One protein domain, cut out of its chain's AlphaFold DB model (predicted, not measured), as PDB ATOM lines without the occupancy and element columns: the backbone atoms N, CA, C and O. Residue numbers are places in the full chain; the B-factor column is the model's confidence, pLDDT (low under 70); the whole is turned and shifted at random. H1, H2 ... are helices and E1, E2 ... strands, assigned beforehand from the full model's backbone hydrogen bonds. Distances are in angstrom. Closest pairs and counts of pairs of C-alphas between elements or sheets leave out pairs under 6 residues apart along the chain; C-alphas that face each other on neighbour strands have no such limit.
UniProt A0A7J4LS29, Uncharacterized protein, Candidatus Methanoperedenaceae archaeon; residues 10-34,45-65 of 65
ATOM      1  N   PRO A  10     290.320 228.499 234.040       90.69
ATOM      2  CA  PRO A  10     289.875 229.500 234.998       90.69
ATOM      3  C   PRO A  10     289.825 228.897 236.403       90.69
ATOM      4  O   PRO A  10     289.340 227.787 236.594       90.69
ATOM      5  N   ILE A  11     290.303 229.659 237.381       91.00
ATOM      6  CA  ILE A  11     290.208 229.330 238.801       91.00
ATOM      7  C   ILE A  11     289.436 230.421 239.534       91.00
ATOM      8  O   ILE A  11     289.684 231.626 239.375       91.00
ATOM      9  N   VAL A  12     288.485 229.983 240.346       90.38
ATOM     10  CA  VAL A  12     287.663 230.831 241.204       90.38
ATOM     11  C   VAL A  12     287.888 230.474 242.669       90.38
ATOM     12  O   VAL A  12     288.501 229.469 243.006       90.38
ATOM     13  N   GLU A  13     287.385 231.312 243.570       88.06
ATOM     14  CA  GLU A  13     287.566 231.132 245.013       88.06
ATOM     15  C   GLU A  13     287.070 229.766 245.518       88.06
ATOM     16  O   GLU A  13     287.698 229.153 246.377       88.06
ATOM     17  N   ASN A  14     286.000 229.231 244.923       90.12
ATOM     18  CA  ASN A  14     285.457 227.925 245.293       90.12
ATOM     19  C   ASN A  14     286.347 226.736 244.877       90.12
ATOM     20  O   ASN A  14     286.081 225.610 245.297       90.12
ATOM     21  N   ASP A  15     287.393 226.948 244.080       91.06
ATOM     22  CA  ASP A  15     288.340 225.892 243.713       91.06
ATOM     23  C   ASP A  15     289.416 225.667 244.782       91.06
ATOM     24  O   ASP A  15     290.209 224.740 244.652       91.06
ATOM     25  N   PHE A  16     289.444 226.466 245.855       92.94
ATOM     26  CA  PHE A  16     290.429 226.360 246.931       92.94
ATOM     27  C   PHE A  16     289.888 225.567 248.133       92.94
ATOM     28  O   PHE A  16     288.749 225.747 248.563       92.94
ATOM     29  N   GLU A  17     290.709 224.669 248.684       94.12
ATOM     30  CA  GLU A  17     290.481 223.996 249.974       94.12
ATOM     31  C   GLU A  17     290.902 224.879 251.148       94.12
ATOM     32  O   GLU A  17     290.282 224.847 252.209       94.12
ATOM     33  N   LYS A  18     291.980 225.652 250.968       91.31
ATOM     34  CA  LYS A  18     292.539 226.574 251.965       91.31
ATOM     35  C   LYS A  18     293.113 227.799 251.263       91.31
ATOM     36  O   LYS A  18     293.697 227.662 250.193       91.31
ATOM     37  N   GLY A  19     293.016 228.974 251.884       90.44
ATOM     38  CA  GLY A  19     293.444 230.231 251.260       90.44
ATOM     39  C   GLY A  19     292.615 230.579 250.018       90.44
ATOM     40  O   GLY A  19     291.616 229.926 249.729       90.44
ATOM     41  N   ASN A  20     293.009 231.627 249.300       89.25
ATOM     42  CA  ASN A  20     292.363 232.032 248.054       89.25
ATOM     43  C   ASN A  20     293.283 232.946 247.234       89.25
ATOM     44  O   ASN A  20     294.335 233.400 247.685       89.25
ATOM     45  N   ILE A  21     292.849 233.253 246.013       86.31
ATOM     46  CA  ILE A  21     293.394 234.362 245.237       86.31
ATOM     47  C   ILE A  21     292.321 235.445 245.174       86.31
ATOM     48  O   ILE A  21     291.172 235.177 244.836       86.31
ATOM     49  N   ARG A  22     292.701 236.692 245.467       83.81
ATOM     50  CA  ARG A  22     291.774 237.838 245.572       83.81
ATOM     51  C   ARG A  22     291.066 238.215 244.263       83.81
ATOM     52  O   ARG A  22     290.206 239.091 244.265       83.81
ATOM     53  N   LYS A  23     291.460 237.624 243.134       86.31
ATOM     54  CA  LYS A  23     290.899 237.887 241.806       86.31
ATOM     55  C   LYS A  23     290.750 236.581 241.038       86.31
ATOM     56  O   LYS A  23     291.605 235.699 241.148       86.31
ATOM     57  N   LYS A  24     289.706 236.508 240.205       84.38
ATOM     58  CA  LYS A  24     289.561 235.451 239.196       84.38
ATOM     59  C   LYS A  24     290.852 235.373 238.389       84.38
ATOM     60  O   LYS A  24     291.329 236.391 237.888       84.38
ATOM     61  N   SER A  25     291.420 234.181 238.328       90.00
ATOM     62  CA  SER A  25     292.734 233.940 237.739       90.00
ATOM     63  C   SER A  25     292.653 232.758 236.783       90.00
ATOM     64  O   SER A  25     291.632 232.079 236.722       90.00
ATOM     65  N   HIS A  26     293.719 232.522 236.023       91.50
ATOM     66  CA  HIS A  26     293.785 231.417 235.074       91.50
ATOM     67  C   HIS A  26     295.089 230.650 235.276       91.50
ATOM     68  O   HIS A  26     296.170 231.245 235.248       91.50
ATOM     69  N   LEU A  27     294.986 229.340 235.477       91.50
ATOM     70  CA  LEU A  27     296.129 228.437 235.432       91.50
ATOM     71  C   LEU A  27     296.553 228.253 233.980       91.50
ATOM     72  O   LEU A  27     295.711 228.201 233.088       91.50
ATOM     73  N   ARG A  28     297.864 228.158 233.753       92.94
ATOM     74  CA  ARG A  28     298.467 228.044 232.418       92.94
ATOM     75  C   ARG A  28     299.311 226.772 232.340       92.94
ATOM     76  O   ARG A  28     300.520 226.839 232.554       92.94
ATOM     77  N   PRO A  29     298.688 225.611 232.072       92.44
ATOM     78  CA  PRO A  29     299.367 224.315 232.023       92.44
ATOM     79  C   PRO A  29     300.458 224.232 230.947       92.44
ATOM     80  O   PRO A  29     301.375 223.433 231.055       92.44
ATOM     81  N   ASN A  30     300.399 225.088 229.927       91.75
ATOM     82  CA  ASN A  30     301.424 225.237 228.894       91.75
ATOM     83  C   ASN A  30     302.645 226.077 229.328       91.75
ATOM     84  O   ASN A  30     303.583 226.233 228.550       91.75
ATOM     85  N   ARG A  31     302.650 226.648 230.541       91.19
ATOM     86  CA  ARG A  31     303.762 227.438 231.096       91.19
ATOM     87  C   ARG A  31     304.326 226.788 232.355       91.19
ATOM     88  O   ARG A  31     304.227 227.336 233.451       91.19
ATOM     89  N   ILE A  32     304.926 225.615 232.184       92.06
ATOM     90  CA  ILE A  32     305.613 224.882 233.254       92.06
ATOM     91  C   ILE A  32     307.102 225.229 233.225       92.06
ATOM     92  O   ILE A  32     307.704 225.342 232.159       92.06
ATOM     93  N   PHE A  33     307.694 225.392 234.402       93.50
ATOM     94  CA  PHE A  33     309.125 225.605 234.568       93.50
ATOM     95  C   PHE A  33     309.614 224.901 235.833       93.50
ATOM     96  O   PHE A  33     308.837 224.623 236.747       93.50
ATOM     97  N   THR A  34     310.909 224.612 235.880       95.31
ATOM     98  CA  THR A  34     311.575 224.094 237.076       95.31
ATOM     99  C   THR A  34     312.070 225.265 237.915       95.31
ATOM    100  O   THR A  34     312.675 226.195 237.383       95.31
ATOM    101  N   GLY A  45     297.391 229.682 248.744       92.00
ATOM    102  CA  GLY A  45     296.251 228.788 248.864       92.00
ATOM    103  C   GLY A  45     296.553 227.381 248.359       92.00
ATOM    104  O   GLY A  45     297.564 227.135 247.700       92.00
ATOM    105  N   HIS A  46     295.652 226.461 248.680       93.88
ATOM    106  CA  HIS A  46     295.667 225.069 248.263       93.88
ATOM    107  C   HIS A  46     294.418 224.795 247.432       93.88
ATOM    108  O   HIS A  46     293.310 225.077 247.885       93.88
ATOM    109  N   LEU A  47     294.595 224.276 246.221       94.31
ATOM    110  CA  LEU A  47     293.490 223.932 245.331       94.31
ATOM    111  C   LEU A  47     292.844 222.609 245.746       94.31
ATOM    112  O   LEU A  47     293.507 221.721 246.271       94.31
ATOM    113  N   LYS A  48     291.553 222.473 245.449       95.62
ATOM    114  CA  LYS A  48     290.808 221.224 245.575       95.62
ATOM    115  C   LYS A  48     291.393 220.162 244.674       95.62
ATOM    116  O   LYS A  48     291.743 220.449 243.528       95.62
ATOM    117  N   LYS A  49     291.379 218.914 245.147       95.00
ATOM    118  CA  LYS A  49     291.799 217.756 244.343       95.00
ATOM    119  C   LYS A  49     291.186 217.765 242.936       95.00
ATOM    120  O   LYS A  49     291.908 217.644 241.960       95.00
ATOM    121  N   LYS A  50     289.881 218.044 242.822       93.19
ATOM    122  CA  LYS A  50     289.178 218.148 241.530       93.19
ATOM    123  C   LYS A  50     289.804 219.177 240.574       93.19
ATOM    124  O   LYS A  50     289.870 218.932 239.374       93.19
ATOM    125  N   ALA A  51     290.234 220.329 241.090       91.62
ATOM    126  CA  ALA A  51     290.868 221.367 240.281       91.62
ATOM    127  C   ALA A  51     292.280 220.939 239.847       91.62
ATOM    128  O   ALA A  51     292.649 221.134 238.693       91.62
ATOM    129  N   ILE A  52     293.040 220.303 240.745       94.06
ATOM    130  CA  ILE A  52     294.357 219.735 240.425       94.06
ATOM    131  C   ILE A  52     294.252 218.629 239.367       94.06
ATOM    132  O   ILE A  52     295.025 218.640 238.413       94.06
ATOM    133  N   ASP A  53     293.278 217.724 239.484       95.31
ATOM    134  CA  ASP A  53     293.068 216.632 238.526       95.31
ATOM    135  C   ASP A  53     292.816 217.183 237.108       95.31
ATOM    136  O   ASP A  53     293.455 216.746 236.152       95.31
ATOM    137  N   SER A  54     291.990 218.230 236.975       92.25
ATOM    138  CA  SER A  54     291.745 218.904 235.688       92.25
ATOM    139  C   SER A  54     293.012 219.533 235.088       92.25
ATOM    140  O   SER A  54     293.213 219.499 233.873       92.25
ATOM    141  N   VAL A  55     293.897 220.079 235.929       93.44
ATOM    142  CA  VAL A  55     295.190 220.614 235.478       93.44
ATOM    143  C   VAL A  55     296.082 219.490 234.966       93.44
ATOM    144  O   VAL A  55     296.664 219.632 233.894       93.44
ATOM    145  N   ILE A  56     296.170 218.371 235.690       95.12
ATOM    146  CA  ILE A  56     296.971 217.206 235.292       95.12
ATOM    147  C   ILE A  56     296.492 216.660 233.942       95.12
ATOM    148  O   ILE A  56     297.312 216.444 233.050       95.12
ATOM    149  N   GLU A  57     295.180 216.491 233.762       94.62
ATOM    150  CA  GLU A  57     294.595 216.050 232.490       94.62
ATOM    151  C   GLU A  57     294.990 216.974 231.334       94.62
ATOM    152  O   GLU A  57     295.411 216.498 230.277       94.62
ATOM    153  N   LYS A  58     294.948 218.295 231.550       92.69
ATOM    154  CA  LYS A  58     295.324 219.275 230.526       92.69
ATOM    155  C   LYS A  58     296.818 219.257 230.211       92.69
ATOM    156  O   LYS A  58     297.193 219.392 229.049       92.69
ATOM    157  N   VAL A  59     297.675 219.050 231.213       94.75
ATOM    158  CA  VAL A  59     299.119 218.854 230.993       94.75
ATOM    159  C   VAL A  59     299.362 217.603 230.146       94.75
ATOM    160  O   VAL A  59     300.121 217.659 229.183       94.75
ATOM    161  N   ILE A  60     298.692 216.489 230.454       94.88
ATOM    162  CA  ILE A  60     298.807 215.247 229.675       94.88
ATOM    163  C   ILE A  60     298.326 215.458 228.232       94.88
ATOM    164  O   ILE A  60     298.976 214.979 227.307       94.88
ATOM    165  N   GLU A  61     297.218 216.174 228.029       93.50
ATOM    166  CA  GLU A  61     296.701 216.528 226.699       93.50
ATOM    167  C   GLU A  61     297.732 217.321 225.883       93.50
ATOM    168  O   GLU A  61     297.982 216.984 224.728       93.50
ATOM    169  N   ILE A  62     298.371 218.328 226.492       91.31
ATOM    170  CA  ILE A  62     299.413 219.139 225.844       91.31
ATOM    171  C   ILE A  62     300.615 218.277 225.447       91.31
ATOM    172  O   ILE A  62     301.146 218.447 224.356       91.31
ATOM    173  N   LEU A  63     301.043 217.358 226.318       92.25
ATOM    174  CA  LEU A  63     302.227 216.521 226.092       92.25
ATOM    175  C   LEU A  63     302.002 215.369 225.104       92.25
ATOM    176  O   LEU A  63     302.969 214.815 224.591       92.25
ATOM    177  N   ARG A  64     300.750 214.959 224.878       93.56
ATOM    178  CA  ARG A  64     300.391 213.884 223.935       93.56
ATOM    179  C   ARG A  64     300.141 214.378 222.510       93.56
ATOM    180  O   ARG A  64     299.865 213.552 221.641       93.56
ATOM    181  N   ARG A  65     300.168 215.690 222.301       76.44
ATOM    182  CA  ARG A  65     300.000 216.326 220.997       76.44
ATOM    183  C   ARG A  65     301.329 216.378 220.251       76.44
ATOM    184  O   ARG A  65     301.273 216.234 219.013       76.44
TER     185      ARG A  65
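AT A GLANCE: This is residues 10 to 34 and 45 to 65 of the 65 residues of an uncharacterized protein of Candidatus Methanoperedenaceae archaeon (UniProt A0A7J4LS29). At one end sits a small two-stranded sheet, E1 and E3, and from it the long helix H1 runs away; a second arm, residues 20 to 34 with E2, also leaves the sheet, with few contacts to H1. The printed part has 46 residues, 25 of them in named elements, with three named strands and one named helix in the order E1, E2, E3, H1 along the chain; the class is mixed, helices and strands, and the sheet E1 - E3 is antiparallel. The whole is elongated, 33 by 19 by 17 A, and only just loose, close to compact, with a radius of gyration of the C-alphas of 11.4 A.

IN THESE COORDINATES: Find C-alpha 16 at (290.429, 226.360, 246.931), where E1, residues 16 to 19, begins. E3 is residues 45 to 47 and E2 residues 25 to 27. H1, residues 49 to 63, runs 21.1 A to C-alpha 63 at (302.227, 216.521, 226.092).

HOW THE PARTS SIT: Look first at E1 and E3, antiparallel at 176 degrees: N 46 and O 18 are 2.7 A apart, within hydrogen-bond range. E1 and H1 are only just apart, closest 8.3 A. E2 pairs with no named strand, but its residues 25 to 26 pair antiparallel with residues 10 to 11. Its closest C-alpha to H1 is Leu 27, 7.9 A from Val 55. In H1 every O i to N i+4 pair is within hydrogen-bond range.

THE WHOLE: The farthest C-alphas, Gly 19 and Arg 65, are 33.9 A apart. Residues 35 to 44 are not printed, with 19.9 A between C-alphas 34 and 45. The links E1 to E2 and E3 to H1 are tight. No printed residue is under 70 in pLDDT.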